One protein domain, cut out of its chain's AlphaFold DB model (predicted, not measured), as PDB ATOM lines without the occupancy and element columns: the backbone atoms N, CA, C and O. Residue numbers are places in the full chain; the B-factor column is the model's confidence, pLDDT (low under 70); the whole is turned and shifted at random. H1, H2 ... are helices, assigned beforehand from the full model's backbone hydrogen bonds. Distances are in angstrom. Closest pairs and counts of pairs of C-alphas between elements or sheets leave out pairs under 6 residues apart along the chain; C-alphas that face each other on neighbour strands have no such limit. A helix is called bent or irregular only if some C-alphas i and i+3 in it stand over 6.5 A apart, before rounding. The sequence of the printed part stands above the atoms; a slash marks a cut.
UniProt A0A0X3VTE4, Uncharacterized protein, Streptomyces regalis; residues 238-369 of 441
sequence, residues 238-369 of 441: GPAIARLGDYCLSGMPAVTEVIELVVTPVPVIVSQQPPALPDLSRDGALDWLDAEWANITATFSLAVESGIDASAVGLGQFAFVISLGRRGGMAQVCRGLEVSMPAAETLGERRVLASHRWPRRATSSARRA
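What this domain is: This is residues 238 to 369 of the 441 residues of an uncharacterized protein of Streptomyces regalis (UniProt A0A0X3VTE4). H4 runs through the middle of a helical body, with H1 and H3b packed on it as an up-and-down bundle, each helix running against the one before, and with H5 and H6 on its other side. H7 packs on H5 and H6, and its residues 364 to 369 stick out; H2 and H3a cross near one end of the bundle. The printed part has 132 residues with seven named helices, H1 to H7, and no named strand: all helix, compact, radius of gyration of the C-alphas 14.0 A, spans 44 by 31 by 23 A.

How they stand to each other: H3, residues 282 to 305, was assigned as one helix by its hydrogen bonds but is bent: C-alphas 291 and 294 are 7.4 A apart, and arms H3a, residues 282 to 291, and H3b, residues 294 to 305, stand at a steep 63 degrees. H3b and the hub H4, residues 309 to 325, form a hairpin; their closest C-alphas, Ala 303 and Ala 312, are 5.1 A apart. H1, residues 238 to 250, touches H3b, closest C-alphas Cys 248 and Ile 296, 5.9 A. H2, residues 252 to 258, touches H3a, closest C-alphas Val 255 and Ala 285, 5.5 A. H5, residues 330 to 339, forms a hairpin with H4, closest C-alphas Gly 316 and Leu 337, 5.5 A. H6, residues 341 to 346, forms a hairpin with H7, residues 350 to 369, closest C-alphas Ala 344 and Leu 353, 5.8 A. Every O i to N i+4 pair is within hydrogen-bond range in H1, H2, H3b, H4, H5 and H6; H3a has 5 of 6, H7 14 of 16.

Where its parts are: H1 begins at C-alpha 238 (157.239, 162.824, 185.548) and H7, 27.9 A long, ends at C-alpha 369 (148.326, 159.571, 144.924). H4 measures 24.7 A.

The domain as a whole: The farthest C-alphas, Pro 275 and Ala 369, are 47.3 A apart. The printed part has no cut; the link H2 to H3 is long. Residues 260 to 270, 323 to 337 and 348 to 369 are under pLDDT 70.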
ATOM      1  N   GLY A 238     156.439 163.060 186.755       87.25
ATOM      2  CA  GLY A 238     157.239 162.824 185.548       87.25
ATOM      3  C   GLY A 238     158.041 161.514 185.576       87.25
ATOM      4  O   GLY A 238     157.832 160.656 184.713       87.25
ATOM      5  N   PRO A 239     158.910 161.282 186.578       90.00
ATOM      6  CA  PRO A 239     159.657 160.033 186.719       90.00
ATOM      7  C   PRO A 239     158.792 158.771 186.809       90.00
ATOM      8  O   PRO A 239     159.204 157.715 186.333       90.00
ATOM      9  N   ALA A 240     157.610 158.841 187.430       91.12
ATOM     10  CA  ALA A 240     156.709 157.692 187.516       91.12
ATOM     11  C   ALA A 240     156.111 157.350 186.148       91.12
ATOM     12  O   ALA A 240     156.154 156.192 185.727       91.12
ATOM     13  N   ILE A 241     155.632 158.362 185.424       90.62
ATOM     14  CA  ILE A 241     155.084 158.195 184.076       90.62
ATOM     15  C   ILE A 241     156.169 157.690 183.114       90.62
ATOM     16  O   ILE A 241     155.902 156.794 182.315       90.62
ATOM     17  N   ALA A 242     157.403 158.193 183.229       90.75
ATOM     18  CA  ALA A 242     158.531 157.721 182.428       90.75
ATOM     19  C   ALA A 242     158.796 156.220 182.643       90.75
ATOM     20  O   ALA A 242     158.890 155.479 181.667       90.75
ATOM     21  N   ARG A 243     158.809 155.743 183.900       93.94
ATOM     22  CA  ARG A 243     158.957 154.305 184.196       93.94
ATOM     23  C   ARG A 243     157.797 153.457 183.665       93.94
ATOM     24  O   ARG A 243     158.016 152.330 183.226       93.94
ATOM     25  N   LEU A 244     156.566 153.975 183.682       93.19
ATOM     26  CA  LEU A 244     155.423 153.289 183.069       93.19
ATOM     27  C   LEU A 244     155.570 153.205 181.539       93.19
ATOM     28  O   LEU A 244     155.269 152.170 180.939       93.19
ATOM     29  N   GLY A 245     156.076 154.268 180.911       91.94
ATOM     30  CA  GLY A 245     156.434 154.271 179.494       91.94
ATOM     31  C   GLY A 245     157.524 153.249 179.170       91.94
ATOM     32  O   GLY A 245     157.376 152.479 178.224       91.94
ATOM     33  N   ASP A 246     158.570 153.181 179.991       91.50
ATOM     34  CA  ASP A 246     159.657 152.202 179.881       91.50
ATOM     35  C   ASP A 246     159.155 150.750 179.994       91.50
ATOM     36  O   ASP A 246     159.593 149.878 179.235       91.50
ATOM     37  N   TYR A 247     158.185 150.485 180.874       93.75
ATOM     38  CA  TYR A 247     157.502 149.189 180.950       93.75
ATOM     39  C   TYR A 247     156.782 148.839 179.645       93.75
ATOM     40  O   TYR A 247     157.038 147.786 179.063       93.75
ATOM     41  N   CYS A 248     155.952 149.753 179.138       90.81
ATOM     42  CA  CYS A 248     155.246 149.573 177.868       90.81
ATOM     43  C   CYS A 248     156.216 149.346 176.692       90.81
ATOM     44  O   CYS A 248     155.940 148.562 175.786       90.81
ATOM     45  N   LEU A 249     157.372 150.012 176.694       89.88
ATOM     46  CA  LEU A 249     158.395 149.861 175.658       89.88
ATOM     47  C   LEU A 249     159.178 148.552 175.758       89.88
ATOM     48  O   LEU A 249     159.659 148.051 174.742       89.88
ATOM     49  N   SER A 250     159.281 147.969 176.949       89.12
ATOM     50  CA  SER A 250     160.044 146.737 177.171       89.12
ATOM     51  C   SER A 250     159.424 145.513 176.486       89.12
ATOM     52  O   SER A 250     160.145 144.574 176.159       89.12
ATOM     53  N   GLY A 251     158.116 145.532 176.199       85.94
ATOM     54  CA  GLY A 251     157.452 144.489 175.405       85.94
ATOM     55  C   GLY A 251     157.679 144.609 173.893       85.94
ATOM     56  O   GLY A 251     157.464 143.645 173.157       85.94
ATOM     57  N   MET A 252     158.153 145.762 173.407       84.94
ATOM     58  CA  MET A 252     158.309 146.020 171.974       84.94
ATOM     59  C   MET A 252     159.220 145.004 171.265       84.94
ATOM     60  O   MET A 252     158.778 144.479 170.243       84.94
ATOM     61  N   PRO A 253     160.431 144.663 171.758       83.25
ATOM     62  CA  PRO A 253     161.310 143.711 171.077       83.25
ATOM     63  C   PRO A 253     160.650 142.345 170.859       83.25
ATOM     64  O   PRO A 253     160.617 141.869 169.723       83.25
ATOM     65  N   ALA A 254     160.050 141.776 171.910       84.44
ATOM     66  CA  ALA A 254     159.365 140.487 171.848       84.44
ATOM     67  C   ALA A 254     158.214 140.520 170.837       84.44
ATOM     68  O   ALA A 254     158.139 139.683 169.941       84.44
ATOM     69  N   VAL A 255     157.366 141.549 170.892       82.19
ATOM     70  CA  VAL A 255     156.250 141.682 169.951       82.19
ATOM     71  C   VAL A 255     156.739 141.848 168.509       82.19
ATOM     72  O   VAL A 255     156.182 141.226 167.605       82.19
ATOM     73  N   THR A 256     157.786 142.649 168.273       78.50
ATOM     74  CA  THR A 256     158.343 142.844 166.922       78.50
ATOM     75  C   THR A 256     158.942 141.573 166.328       78.50
ATOM     76  O   THR A 256     158.835 141.364 165.118       78.50
ATOM     77  N   GLU A 257     159.529 140.716 167.166       79.00
ATOM     78  CA  GLU A 257     160.048 139.412 166.760       79.00
ATOM     79  C   GLU A 257     158.914 138.475 166.323       79.00
ATOM     80  O   GLU A 257     159.012 137.833 165.279       79.00
ATOM     81  N   VAL A 258     157.805 138.445 167.071       77.94
ATOM     82  CA  VAL A 258     156.663 137.565 166.776       77.94
ATOM     83  C   VAL A 258     155.936 137.955 165.492       77.94
ATOM     84  O   VAL A 258     155.554 137.078 164.719       77.94
ATOM     85  N   ILE A 259     155.760 139.253 165.234       71.88
ATOM     86  CA  ILE A 259     155.087 139.736 164.015       71.88
ATOM     87  C   ILE A 259     155.980 139.668 162.764       71.88
ATOM     88  O   ILE A 259     155.528 140.061 161.687       71.88
ATOM     89  N   GLU A 260     157.237 139.222 162.909       65.19
ATOM     90  CA  GLU A 260     158.242 139.063 161.843       65.19
ATOM     91  C   GLU A 260     158.388 140.302 160.942       65.19
ATOM     92  O   GLU A 260     158.756 140.227 159.764       65.19
ATOM     93  N   LEU A 261     158.085 141.483 161.485       62.91
ATOM     94  CA  LEU A 261     158.086 142.707 160.709       62.91
ATOM     95  C   LEU A 261     159.524 143.208 160.599       62.91
ATOM     96  O   LEU A 261     160.134 143.622 161.583       62.91
ATOM     97  N   VAL A 262     160.056 143.222 159.374       52.84
ATOM     98  CA  VAL A 262     161.375 143.796 159.074       52.84
ATOM     99  C   VAL A 262     161.283 145.324 159.131       52.84
ATOM    100  O   VAL A 262     161.235 146.020 158.116       52.84
ATOM    101  N   VAL A 263     161.226 145.860 160.346       54.91
ATOM    102  CA  VAL A 263     161.370 147.289 160.617       54.91
ATOM    103  C   VAL A 263     162.845 147.561 160.857       54.91
ATOM    104  O   VAL A 263     163.542 146.770 161.488       54.91
ATOM    105  N   THR A 264     163.351 148.686 160.352       51.28
ATOM    106  CA  THR A 264     164.697 149.121 160.744       51.28
ATOM    107  C   THR A 264     164.668 149.351 162.258       51.28
ATOM    108  O   THR A 264     163.868 150.188 162.680       51.28
ATOM    109  N   PRO A 265     165.472 148.645 163.075       51.41
ATOM    110  CA  PRO A 265     165.401 148.786 164.520       51.41
ATOM    111  C   PRO A 265     165.804 150.213 164.883       51.41
ATOM    112  O   PRO A 265     166.954 150.631 164.706       51.41
ATOM    113  N   VAL A 266     164.826 150.987 165.336       54.31
ATOM    114  CA  VAL A 266     165.096 152.233 166.043       54.31
ATOM    115  C   VAL A 266     165.475 151.824 167.462       54.31
ATOM    116  O   VAL A 266     164.840 150.913 167.996       54.31
ATOM    117  N   PRO A 267     166.516 152.417 168.067       57.62
ATOM    118  CA  PRO A 267     166.832 152.129 169.456       57.62
ATOM    119  C   PRO A 267     165.593 152.406 170.312       57.62
ATOM    120  O   PRO A 267     165.081 153.525 170.308       57.62
ATOM    121  N   VAL A 268     165.093 151.383 171.004       63.81
ATOM    122  CA  VAL A 268     164.102 151.585 172.058       63.81
ATOM    123  C   VAL A 268     164.867 152.198 173.222       63.81
ATOM    124  O   VAL A 268     165.726 151.543 173.813       63.81
ATOM    125  N   ILE A 269     164.617 153.474 173.500       65.50
ATOM    126  CA  ILE A 269     165.226 154.153 174.642       65.50
ATOM    127  C   ILE A 269     164.370 153.811 175.857       65.50
ATOM    128  O   ILE A 269     163.373 154.475 176.124       65.50
ATOM    129  N   VAL A 270     164.747 152.735 176.544       69.25
ATOM    130  CA  VAL A 270     164.252 152.422 177.886       69.25
ATOM    131  C   VAL A 270     165.183 153.125 178.865       69.25
ATOM    132  O   VAL A 270     166.366 152.787 178.942       69.25
ATOM    133  N   SER A 271     164.676 154.135 179.565       71.81
ATOM    134  CA  SER A 271     165.504 154.954 180.460       71.81
ATOM    135  C   SER A 271     165.831 154.211 181.756       71.81
ATOM    136  O   SER A 271     166.934 154.339 182.289       71.81
ATOM    137  N   GLN A 272     164.888 153.409 182.251       78.25
ATOM    138  CA  GLN A 272     165.041 152.545 183.415       78.25
ATOM    139  C   GLN A 272     164.457 151.164 183.139       78.25
ATOM    140  O   GLN A 272     163.312 151.025 182.716       78.25
ATOM    141  N   GLN A 273     165.239 150.121 183.419       84.38
ATOM    142  CA  GLN A 273     164.761 148.755 183.266       84.38
ATOM    143  C   GLN A 273     163.646 148.472 184.293       84.38
ATOM    144  O   GLN A 273     163.860 148.708 185.488       84.38
ATOM    145  N   PRO A 274     162.475 147.961 183.865       89.00
ATOM    146  CA  PRO A 274     161.404 147.607 184.788       89.00
ATOM    147  C   PRO A 274     161.863 146.565 185.822       89.00
ATOM    148  O   PRO A 274     162.641 145.672 185.475       89.00
ATOM    149  N   PRO A 275     161.355 146.611 187.071       91.06
ATOM    150  CA  PRO A 275     161.738 145.662 188.122       91.06
ATOM    151  C   PRO A 275     161.446 144.195 187.779       91.06
ATOM    152  O   PRO A 275     162.103 143.292 188.293       91.06
ATOM    153  N   ALA A 276     160.432 143.957 186.948       93.19
ATOM    154  CA  ALA A 276     160.063 142.652 186.426       93.19
ATOM    155  C   ALA A 276     159.257 142.824 185.134       93.19
ATOM    156  O   ALA A 276     158.649 143.873 184.912       93.19
ATOM    157  N   LEU A 277     159.214 141.771 184.319       91.50
ATOM    158  CA  LEU A 277     158.374 141.678 183.129       91.50
ATOM    159  C   LEU A 277     157.511 140.409 183.201       91.50
ATOM    160  O   LEU A 277     157.927 139.437 183.847       91.50
ATOM    161  N   PRO A 278     156.321 140.412 182.577       90.81
ATOM    162  CA  PRO A 278     155.521 139.204 182.398       90.81
ATOM    163  C   PRO A 278     156.217 138.214 181.452       90.81
ATOM    164  O   PRO A 278     157.295 138.496 180.920       90.81
ATOM    165  N   ASP A 279     155.613 137.042 181.241       88.31
ATOM    166  CA  ASP A 279     156.094 136.133 180.202       88.31
ATOM    167  C   ASP A 279     155.916 136.780 178.820       88.31
ATOM    168  O   ASP A 279     154.801 136.982 178.345       88.31
ATOM    169  N   LEU A 280     157.044 137.108 178.194       88.44
ATOM    170  CA  LEU A 280     157.128 137.671 176.850       88.44
ATOM    171  C   LEU A 280     157.673 136.637 175.853       88.44
ATOM    172  O   LEU A 280     158.308 136.995 174.860       88.44
ATOM    173  N   SER A 281     157.443 135.347 176.120       88.56
ATOM    174  CA  SER A 281     157.558 134.286 175.120       88.56
ATOM    175  C   SER A 281     156.683 134.584 173.893       88.56
ATOM    176  O   SER A 281     155.848 135.485 173.909       88.56
ATOM    177  N   ARG A 282     156.860 133.835 172.796       78.06
ATOM    178  CA  ARG A 282     156.153 134.101 171.528       78.06
ATOM    179  C   ARG A 282     154.634 134.252 171.696       78.06
ATOM    180  O   ARG A 282     154.070 135.199 171.157       78.06
ATOM    181  N   ASP A 283     154.002 133.342 172.431       79.56
ATOM    182  CA  ASP A 283     152.553 133.379 172.658       79.56
ATOM    183  C   ASP A 283     152.195 134.445 173.710       79.56
ATOM    184  O   ASP A 283     151.319 135.278 173.475       79.56
ATOM    185  N   GLY A 284     152.959 134.515 174.809       84.62
ATOM    186  CA  GLY A 284     152.744 135.493 175.880       84.62
ATOM    187  C   GLY A 284     152.892 136.954 175.438       84.62
ATOM    188  O   GLY A 284     152.174 137.822 175.924       84.62
ATOM    189  N   ALA A 285     153.755 137.247 174.463       86.44
ATOM    190  CA  ALA A 285     153.963 138.597 173.945       86.44
ATOM    191  C   ALA A 285     152.740 139.142 173.188       86.44
ATOM    192  O   ALA A 285     152.456 140.339 173.274       86.44
ATOM    193  N   LEU A 286     152.015 138.290 172.453       82.31
ATOM    194  CA  LEU A 286     150.786 138.701 171.766       82.31
ATOM    195  C   LEU A 286     149.637 138.890 172.757       82.31
ATOM    196  O   LEU A 286     148.930 139.892 172.665       82.31
ATOM    197  N   ASP A 287     149.500 137.989 173.731       84.12
ATOM    198  CA  ASP A 287     148.495 138.112 174.792       84.12
ATOM    199  C   ASP A 287     148.732 139.370 175.640       84.12
ATOM    200  O   ASP A 287     147.805 140.134 175.919       84.12
ATOM    201  N   TRP A 288     149.993 139.639 175.990       89.56
ATOM    202  CA  TRP A 288     150.398 140.861 176.677       89.56
ATOM    203  C   TRP A 288     150.096 142.106 175.844       89.56
ATOM    204  O   TRP A 288     149.525 143.063 176.363       89.56
ATOM    205  N   LEU A 289     150.426 142.101 174.546       85.19
ATOM    206  CA  LEU A 289     150.120 143.222 173.657       85.19
ATOM    207  C   LEU A 289     148.616 143.505 173.623       85.19
ATOM    208  O   LEU A 289     148.212 144.667 173.620       85.19
ATOM    209  N   ASP A 290     147.797 142.461 173.569       83.06
ATOM    210  CA  ASP A 290     146.343 142.581 173.501       83.06
ATOM    211  C   ASP A 290     145.759 143.142 174.793       83.06
ATOM    212  O   ASP A 290     144.904 144.030 174.736       83.06
ATOM    213  N   ALA A 291     146.282 142.707 175.940       82.88
ATOM    214  CA  ALA A 291     145.919 143.244 177.244       82.88
ATOM    215  C   ALA A 291     146.389 144.700 177.441       82.88
ATOM    216  O   ALA A 291     145.651 145.524 177.979       82.88
ATOM    217  N   GLU A 292     147.596 145.046 176.983       87.12
ATOM    218  CA  GLU A 292     148.222 146.351 177.235       87.12
ATOM    219  C   GLU A 292     147.982 147.393 176.140       87.12
ATOM    220  O   GLU A 292     148.328 148.558 176.326       87.12
ATOM    221  N   TRP A 293     147.375 147.053 175.001       84.38
ATOM    222  CA  TRP A 293     147.242 147.992 173.877       84.38
ATOM    223  C   TRP A 293     146.560 149.316 174.261       84.38
ATOM    224  O   TRP A 293     146.984 150.405 173.843       84.38
ATOM    225  N   ALA A 294     145.512 149.232 175.084       80.38
ATOM    226  CA  ALA A 294     144.819 150.405 175.606       80.38
ATOM    227  C   ALA A 294     145.738 151.247 176.508       80.38
ATOM    228  O   ALA A 294     145.780 152.472 176.367       80.38
ATOM    229  N   ASN A 295     146.524 150.593 177.362       84.81
ATOM    230  CA  ASN A 295     147.468 151.229 178.276       84.81
ATOM    231  C   ASN A 295     148.656 151.855 177.543       84.81
ATOM    232  O   ASN A 295     149.031 152.978 177.868       84.81
ATOM    233  N   ILE A 296     149.187 151.209 176.504       86.50
ATOM    234  CA  ILE A 296     150.247 151.739 175.631       86.50
ATOM    235  C   ILE A 296     149.775 153.033 174.965       86.50
ATOM    236  O   ILE A 296     150.469 154.049 174.997       86.50
ATOM    237  N   THR A 297     148.565 153.022 174.398       81.88
ATOM    238  CA  THR A 297     147.997 154.199 173.723       81.88
ATOM    239  C   THR A 297     147.722 155.336 174.710       81.88
ATOM    240  O   THR A 297     147.987 156.498 174.405       81.88
ATOM    241  N   ALA A 298     147.210 155.017 175.900       83.12
ATOM    242  CA  ALA A 298     146.930 156.004 176.937       83.12
ATOM    243  C   ALA A 298     148.225 156.600 177.527       83.12
ATOM    244  O   ALA A 298     148.320 157.811 177.720       83.12
ATOM    245  N   THR A 299     149.249 155.769 177.736       88.06
ATOM    246  CA  THR A 299     150.582 156.185 178.206       88.06
ATOM    247  C   THR A 299     151.302 157.041 177.173       88.06
ATOM    248  O   THR A 299     151.958 158.008 177.544       88.06
ATOM    249  N   PHE A 300     151.131 156.755 175.879       85.75
ATOM    250  CA  PHE A 300     151.635 157.615 174.807       85.75
ATOM    251  C   PHE A 300     151.072 159.040 174.909       85.75
ATOM    252  O   PHE A 300     151.846 159.997 174.917       85.75
ATOM    253  N   SER A 301     149.747 159.188 175.030       81.69
ATOM    254  CA  SER A 301     149.113 160.506 175.177       81.69
ATOM    255  C   SER A 301     149.606 161.234 176.428       81.69
ATOM    256  O   SER A 301     149.984 162.398 176.348       81.69
ATOM    257  N   LEU A 302     149.688 160.530 177.563       84.50
ATOM    258  CA  LEU A 302     150.164 161.111 178.818       84.50
ATOM    259  C   LEU A 302     151.635 161.551 178.739       84.50
ATOM    260  O   LEU A 302     151.989 162.609 179.257       84.50
ATOM    261  N   ALA A 303     152.492 160.773 178.072       85.81
ATOM    262  CA  ALA A 303     153.898 161.112 177.877       85.81
ATOM    263  C   ALA A 303     154.071 162.372 177.017       85.81
ATOM    264  O   ALA A 303     154.910 163.211 177.332       85.81
ATOM    265  N   VAL A 304     153.255 162.532 175.969       82.69
ATOM    266  CA  VAL A 304     153.209 163.764 175.167       82.69
ATOM    267  C   VAL A 304     152.784 164.953 176.027       82.69
ATOM    268  O   VAL A 304     153.463 165.976 176.025       82.69
ATOM    269  N   GLU A 305     151.671 164.827 176.752       83.31
ATOM    270  CA  GLU A 305     151.119 165.905 177.584       83.31
ATOM    271  C   GLU A 305     152.088 166.329 178.696       83.31
ATOM    272  O   GLU A 305     152.169 167.507 179.033       83.31
ATOM    273  N   SER A 306     152.860 165.375 179.220       82.94
ATOM    274  CA  SER A 306     153.831 165.590 180.298       82.94
ATOM    275  C   SER A 306     155.234 165.970 179.802       82.94
ATOM    276  O   SER A 306     156.133 166.138 180.621       82.94
ATOM    277  N   GLY A 307     155.460 166.073 178.485       84.75
ATOM    278  CA  GLY A 307     156.775 166.410 177.916       84.75
ATOM    279  C   GLY A 307     157.858 165.343 178.136       84.75
ATOM    280  O   GLY A 307     159.042 165.659 178.219       84.75
ATOM    281  N   ILE A 308     157.470 164.069 178.260       86.31
ATOM    282  CA  ILE A 308     158.394 162.943 178.454       86.31
ATOM    283  C   ILE A 308     158.810 162.422 177.077       86.31
ATOM    284  O   ILE A 308     158.275 161.436 176.557       86.31
ATOM    285  N   ASP A 309     159.768 163.123 176.473       83.69
ATOM    286  CA  ASP A 309     160.111 162.978 175.058       83.69
ATOM    287  C   ASP A 309     160.495 161.545 174.655       83.69
ATOM    288  O   ASP A 309     160.024 161.042 173.632       83.69
ATOM    289  N   ALA A 310     161.314 160.860 175.463       82.44
ATOM    290  CA  ALA A 310     161.768 159.496 175.172       82.44
ATOM    291  C   ALA A 310     160.596 158.503 175.093       82.44
ATOM    292  O   ALA A 310     160.482 157.748 174.121       82.44
ATOM    293  N   SER A 311     159.679 158.555 176.064       84.94
ATOM    294  CA  SER A 311     158.489 157.699 176.087       84.94
ATOM    295  C   SER A 311     157.513 158.059 174.966       84.94
ATOM    296  O   SER A 311     157.012 157.160 174.291       84.94
ATOM    297  N   ALA A 312     157.280 159.350 174.701       83.50
ATOM    298  CA  ALA A 312     156.400 159.795 173.617       83.50
ATOM    299  C   ALA A 312     156.885 159.286 172.248       83.50
ATOM    300  O   ALA A 312     156.120 158.719 171.465       83.50
ATOM    301  N   VAL A 313     158.182 159.427 171.974       81.38
ATOM    302  CA  VAL A 313     158.817 158.950 170.743       81.38
ATOM    303  C   VAL A 313     158.772 157.429 170.629       81.38
ATOM    304  O   VAL A 313     158.403 156.906 169.573       81.38
ATOM    305  N   GLY A 314     159.160 156.713 171.686       81.25
ATOM    306  CA  GLY A 314     159.195 155.254 171.679       81.25
ATOM    307  C   GLY A 314     157.804 154.659 171.474       81.25
ATOM    308  O   GLY A 314     157.611 153.815 170.599       81.25
ATOM    309  N   LEU A 315     156.812 155.128 172.237       84.31
ATOM    310  CA  LEU A 315     155.462 154.560 172.214       84.31
ATOM    311  C   LEU A 315     154.737 154.893 170.908       84.31
ATOM    312  O   LEU A 315     154.017 154.050 170.375       84.31
ATOM    313  N   GLY A 316     154.987 156.076 170.333       79.19
ATOM    314  CA  GLY A 316     154.485 156.428 169.005       79.19
ATOM    315  C   GLY A 316     155.019 155.492 167.914       79.19
ATOM    316  O   GLY A 316     154.269 155.052 167.038       79.19
ATOM    317  N   GLN A 317     156.303 155.127 167.983       77.25
ATOM    318  CA  GLN A 317     156.886 154.140 167.070       77.25
ATOM    319  C   GLN A 317     156.342 152.739 167.315       77.25
ATOM    320  O   GLN A 317     156.040 152.034 166.353       77.25
ATOM    321  N   PHE A 318     156.193 152.341 168.578       81.12
ATOM    322  CA  PHE A 318     155.648 151.035 168.909       81.12
ATOM    323  C   PHE A 318     154.232 150.888 168.341       81.12
ATOM    324  O   PHE A 318     153.968 149.961 167.575       81.12
ATOM    325  N   ALA A 319     153.365 151.878 168.571       77.12
ATOM    326  CA  ALA A 319     152.025 151.912 167.996       77.12
ATOM    327  C   ALA A 319     152.044 151.834 166.457       77.12
ATOM    328  O   ALA A 319     151.212 151.153 165.855       77.12
ATOM    329  N   PHE A 320     153.025 152.471 165.808       74.25
ATOM    330  CA  PHE A 320     153.200 152.392 164.357       74.25
ATOM    331  C   PHE A 320     153.534 150.997 163.849       74.25
ATOM    332  O   PHE A 320     152.907 150.519 162.899       74.25
ATOM    333  N   VAL A 321     154.480 150.331 164.501       72.56
ATOM    334  CA  VAL A 321     154.875 148.961 164.176       72.56
ATOM    335  C   VAL A 321     153.691 148.002 164.326       72.56
ATOM    336  O   VAL A 321     153.426 147.202 163.427       72.56
ATOM    337  N   ILE A 322     152.908 148.146 165.396       71.56
ATOM    338  CA  ILE A 322     151.719 147.318 165.624       71.56
ATOM    339  C   ILE A 322     150.624 147.585 164.595       71.56
ATOM    340  O   ILE A 322     150.033 146.639 164.075       71.56
ATOM    341  N   SER A 323     150.377 148.840 164.219       66.94
ATOM    342  CA  SER A 323     149.396 149.158 163.175       66.94
ATOM    343  C   SER A 323     149.758 148.595 161.799       66.94
ATOM    344  O   SER A 323     148.851 148.278 161.024       66.94
ATOM    345  N   LEU A 324     151.051 148.446 161.486       65.38
ATOM    346  CA  LEU A 324     151.494 147.748 160.277       65.38
ATOM    347  C   LEU A 324     151.189 146.244 160.346       65.38
ATOM    348  O   LEU A 324     150.687 145.689 159.370       65.38
ATOM    349  N   GLY A 325     151.431 145.606 161.497       61.12
ATOM    350  CA  GLY A 325     151.166 144.178 161.711       61.12
ATOM    351  C   GLY A 325     149.673 143.822 161.788       61.12
ATOM    352  O   GLY A 325     149.236 142.848 161.181       61.12
ATOM    353  N   ARG A 326     148.859 144.643 162.472       59.25
ATOM    354  CA  ARG A 326     147.418 144.397 162.715       59.25
ATOM    355  C   ARG A 326     146.484 144.921 161.611       59.25
ATOM    356  O   ARG A 326     145.271 144.798 161.733       59.25
ATOM    357  N   ARG A 327     147.027 145.498 160.526       50.31
ATOM    358  CA  ARG A 327     146.291 146.029 159.350       50.31
ATOM    359  C   ARG A 327     145.145 147.003 159.699       50.31
ATOM    360  O   ARG A 327     144.088 146.984 159.072       50.31
ATOM    361  N   GLY A 328     145.355 147.889 160.677       53.53
ATOM    362  CA  GLY A 328     144.360 148.875 161.120       53.53
ATOM    363  C   GLY A 328     144.965 150.010 161.957       53.53
ATOM    364  O   GLY A 328     146.072 149.893 162.475       53.53
ATOM    365  N   GLY A 329     144.263 151.146 162.071       56.78
ATOM    366  CA  GLY A 329     144.674 152.260 162.947       56.78
ATOM    367  C   GLY A 329     145.740 153.218 162.387       56.78
ATOM    368  O   GLY A 329     146.106 154.178 163.061       56.78
ATOM    369  N   MET A 330     146.177 153.040 161.133       60.88
ATOM    370  CA  MET A 330     147.261 153.825 160.510       60.88
ATOM    371  C   MET A 330     147.059 155.349 160.598       60.88
ATOM    372  O   MET A 330     148.008 156.094 160.828       60.88
ATOM    373  N   ALA A 331     145.821 155.831 160.453       61.53
ATOM    374  CA  ALA A 331     145.513 157.258 160.555       61.53
ATOM    375  C   ALA A 331     145.693 157.812 161.982       61.53
ATOM    376  O   ALA A 331     146.164 158.935 162.143       61.53
ATOM    377  N   GLN A 332     145.335 157.037 163.011       61.19
ATOM    378  CA  GLN A 332     145.495 157.423 164.415       61.19
ATOM    379  C   GLN A 332     146.969 157.432 164.813       61.19
ATOM    380  O   GLN A 332     147.437 158.390 165.415       61.19
ATOM    381  N   VAL A 333     147.712 156.419 164.384       63.91
ATOM    382  CA  VAL A 333     149.158 156.335 164.575       63.91
ATOM    383  C   VAL A 333     149.894 157.476 163.883       63.91
ATOM    384  O   VAL A 333     150.776 158.084 164.480       63.91
ATOM    385  N   CYS A 334     149.546 157.797 162.634       66.50
ATOM    386  CA  CYS A 334     150.199 158.900 161.932       66.50
ATOM    387  C   CYS A 334     149.957 160.240 162.634       66.50
ATOM    388  O   CYS A 334     150.874 161.051 162.684       66.50
ATOM    389  N   ARG A 335     148.769 160.444 163.222       66.19
ATOM    390  CA  ARG A 335     148.514 161.594 164.102       66.19
ATOM    391  C   ARG A 335     149.371 161.544 165.368       66.19
ATOM    392  O   ARG A 335     149.947 162.560 165.726       66.19
ATOM    393  N   GLY A 336     149.509 160.381 166.005       66.62
ATOM    394  CA  GLY A 336     150.406 160.207 167.153       66.62
ATOM    395  C   GLY A 336     151.851 160.598 166.824       66.62
ATOM    396  O   GLY A 336     152.434 161.441 167.493       66.62
ATOM    397  N   LEU A 337     152.393 160.096 165.714       69.06
ATOM    398  CA  LEU A 337     153.743 160.442 165.255       69.06
ATOM    399  C   LEU A 337     153.910 161.918 164.856       69.06
ATOM    400  O   LEU A 337     155.021 162.444 164.890       69.06
ATOM    401  N   GLU A 338     152.840 162.591 164.424       70.94
ATOM    402  CA  GLU A 338     152.856 164.042 164.198       70.94
ATOM    403  C   GLU A 338     152.972 164.802 165.523       70.94
ATOM    404  O   GLU A 338     153.743 165.756 165.611       70.94
ATOM    405  N   VAL A 339     152.257 164.343 166.549       72.25
ATOM    406  CA  VAL A 339     152.248 164.936 167.887       72.25
ATOM    407  C   VAL A 339     153.575 164.716 168.629       72.25
ATOM    408  O   VAL A 339     154.037 165.628 169.304       72.25
ATOM    409  N   SER A 340     154.245 163.571 168.456       71.94
ATOM    410  CA  SER A 340     155.571 163.305 169.048       71.94
ATOM    411  C   SER A 340     156.751 163.871 168.241       71.94
ATOM    412  O   SER A 340     157.907 163.685 168.619       71.94
ATOM    413  N   MET A 341     156.504 164.562 167.121       75.00
ATOM    414  CA  MET A 341     157.571 165.113 166.274       75.00
ATOM    415  C   MET A 341     158.435 166.173 166.981       75.00
ATOM    416  O   MET A 341     159.654 166.082 166.848       75.00
ATOM    417  N   PRO A 342     157.877 167.145 167.734       79.56
ATOM    418  CA  PRO A 342     158.697 168.117 168.457       79.56
ATOM    419  C   PRO A 342     159.607 167.438 169.488       79.56
ATOM    420  O   PRO A 342     160.790 167.747 169.546       79.56
ATOM    421  N   ALA A 343     159.093 166.435 170.208       78.06
ATOM    422  CA  ALA A 343     159.872 165.609 171.134       78.06
ATOM    423  C   ALA A 343     161.036 164.883 170.429       78.06
ATOM    424  O   ALA A 343     162.172 164.881 170.900       78.06
ATOM    425  N   ALA A 344     160.782 164.315 169.245       74.88
ATOM    426  CA  ALA A 344     161.823 163.706 168.416       74.88
ATOM    427  C   ALA A 344     162.895 164.717 167.965       74.88
ATOM    428  O   ALA A 344     164.059 164.346 167.805       74.88
ATOM    429  N   GLU A 345     162.516 165.979 167.740       80.56
ATOM    430  CA  GLU A 345     163.433 167.073 167.396       80.56
ATOM    431  C   GLU A 345     164.271 167.511 168.600       80.56
ATOM    432  O   GLU A 345     165.485 167.660 168.443       80.56
ATOM    433  N   THR A 346     163.675 167.601 169.792       79.19
ATOM    434  CA  THR A 346     164.379 167.883 171.053       79.19
ATOM    435  C   THR A 346     165.432 166.822 171.370       79.19
ATOM    436  O   THR A 346     166.568 167.165 171.695       79.19
ATOM    437  N   LEU A 347     165.102 165.534 171.215       77.00
ATOM    438  CA  LEU A 347     166.051 164.437 171.460       77.00
ATOM    439  C   LEU A 347     167.233 164.423 170.474       77.00
ATOM    440  O   LEU A 347     168.255 163.799 170.749       77.00
ATOM    441  N   GLY A 348     167.113 165.069 169.307       67.31
ATOM    442  CA  GLY A 348     168.214 165.255 168.352       67.31
ATOM    443  C   GLY A 348     168.754 163.976 167.688       67.31
ATOM    444  O   GLY A 348     169.683 164.034 166.873       67.31
ATOM    445  N   GLU A 349     168.184 162.806 167.979       65.88
ATOM    446  CA  GLU A 349     168.654 161.535 167.442       65.88
ATOM    447  C   GLU A 349     168.229 161.328 165.980       65.88
ATOM    448  O   GLU A 349     167.057 161.147 165.641       65.88
ATOM    449  N   ARG A 350     169.212 161.258 165.071       62.12
ATOM    450  CA  ARG A 350     168.967 161.093 163.623       62.12
ATOM    451  C   ARG A 350     168.113 159.872 163.265       62.12
ATOM    452  O   ARG A 350     167.383 159.927 162.278       62.12
ATOM    453  N   ARG A 351     168.209 158.771 164.022       59.66
ATOM    454  CA  ARG A 351     167.432 157.540 163.773       59.66
ATOM    455  C   ARG A 351     165.969 157.693 164.196       59.66
ATOM    456  O   ARG A 351     165.087 157.317 163.430       59.66
ATOM    457  N   VAL A 352     165.736 158.322 165.346       63.78
ATOM    458  CA  VAL A 352     164.413 158.697 165.872       63.78
ATOM    459  C   VAL A 352     163.692 159.676 164.939       63.78
ATOM    460  O   VAL A 352     162.517 159.501 164.614       63.78
ATOM    461  N   LEU A 353     164.410 160.673 164.421       65.50
ATOM    462  CA  LEU A 353     163.868 161.619 163.446       65.50
ATOM    463  C   LEU A 353     163.547 160.955 162.102       65.50
ATOM    464  O   LEU A 353     162.535 161.268 161.471       65.50
ATOM    465  N   ALA A 354     164.394 160.031 161.641       61.38
ATOM    466  CA  ALA A 354     164.159 159.300 160.399       61.38
ATOM    467  C   ALA A 354     162.927 158.385 160.492       61.38
ATOM    468  O   ALA A 354     162.130 158.349 159.550       61.38
ATOM    469  N   SER A 355     162.738 157.699 161.623       60.28
ATOM    470  CA  SER A 355     161.593 156.814 161.852       60.28
ATOM    471  C   SER A 355     160.272 157.569 161.977       60.28
ATOM    472  O   SER A 355     159.268 157.085 161.473       60.28
ATOM    473  N   HIS A 356     160.262 158.777 162.546       63.81
ATOM    474  CA  HIS A 356     159.067 159.628 162.605       63.81
ATOM    475  C   HIS A 356     158.745 160.298 161.256       63.81
ATOM    476  O   HIS A 356     157.582 160.502 160.897       63.81
ATOM    477  N   ARG A 357     159.765 160.627 160.447       65.94
ATOM    478  CA  ARG A 357     159.583 161.271 159.130       65.94
ATOM    479  C   ARG A 357     159.158 160.298 158.027       65.94
ATOM    480  O   ARG A 357     158.479 160.721 157.086       65.94
ATOM    481  N   TRP A 358     159.538 159.020 158.106       59.62
ATOM    482  CA  TRP A 358     159.210 158.019 157.080       59.62
ATOM    483  C   TRP A 358     157.688 157.773 156.924       59.62
ATOM    484  O   TRP A 358     157.197 157.899 155.796       59.62
ATOM    485  N   PRO A 359     156.901 157.581 158.003       58.16
ATOM    486  CA  PRO A 359     155.444 157.426 157.945       58.16
ATOM    487  C   PRO A 359     154.725 158.645 157.362       58.16
ATOM    488  O   PRO A 359     153.797 158.496 156.563       58.16
ATOM    489  N   ARG A 360     155.186 159.869 157.667       59.50
ATOM    490  CA  ARG A 360     154.659 161.103 157.050       59.50
ATOM    491  C   ARG A 360     154.908 161.144 155.548       59.50
ATOM    492  O   ARG A 360     154.044 161.577 154.786       59.50
ATOM    493  N   ARG A 361     156.083 160.708 155.087       55.59
ATOM    494  CA  ARG A 361     156.377 160.641 153.649       55.59
ATOM    495  C   ARG A 361     155.501 159.603 152.957       55.59
ATOM    496  O   ARG A 361     154.904 159.956 151.946       55.59
ATOM    497  N   ALA A 362     155.349 158.413 153.539       50.62
ATOM    498  CA  ALA A 362     154.512 157.338 153.005       50.62
ATOM    499  C   ALA A 362     153.016 157.713 152.949       50.62
ATOM    500  O   ALA A 362     152.350 157.502 151.934       50.62
ATOM    501  N   THR A 363     152.483 158.348 153.997       51.44
ATOM    502  CA  THR A 363     151.078 158.793 154.022       51.44
ATOM    503  C   THR A 363     150.824 160.031 153.180       51.44
ATOM    504  O   THR A 363     149.779 160.123 152.545       51.44
ATOM    505  N   SER A 364     151.760 160.981 153.111       49.00
ATOM    506  CA  SER A 364     151.623 162.129 152.210       49.00
ATOM    507  C   SER A 364     151.769 161.727 150.743       49.00
ATOM    508  O   SER A 364     151.084 162.301 149.903       49.00
ATOM    509  N   SER A 365     152.590 160.722 150.407       43.41
ATOM    510  CA  SER A 365     152.589 160.126 149.065       43.41
ATOM    511  C   SER A 365     151.291 159.379 148.774       43.41
ATOM    512  O   SER A 365     150.757 159.553 147.686       43.41
ATOM    513  N   ALA A 366     150.738 158.637 149.740       41.84
ATOM    514  CA  ALA A 366     149.446 157.967 149.581       41.84
ATOM    515  C   ALA A 366     148.290 158.973 149.403       41.84
ATOM    516  O   ALA A 366     147.470 158.808 148.506       41.84
ATOM    517  N   ARG A 367     148.261 160.070 150.177       45.16
ATOM    518  CA  ARG A 367     147.273 161.157 150.023       45.16
ATOM    519  C   ARG A 367     147.432 161.915 148.704       45.16
ATOM    520  O   ARG A 367     146.434 162.267 148.093       45.16
ATOM    521  N   ARG A 368     148.666 162.157 148.246       43.09
ATOM    522  CA  ARG A 368     148.924 162.787 146.936       43.09
ATOM    523  C   ARG A 368     148.540 161.873 145.772       43.09
ATOM    524  O   ARG A 368     148.012 162.366 144.784       43.09
ATOM    525  N   ALA A 369     148.762 160.565 145.902       40.50
ATOM    526  CA  ALA A 369     148.326 159.571 144.924       40.50
ATOM    527  C   ALA A 369     146.795 159.407 144.885       40.50
ATOM    528  O   ALA A 369     146.254 159.071 143.838       40.50
TER     529      ALA A 369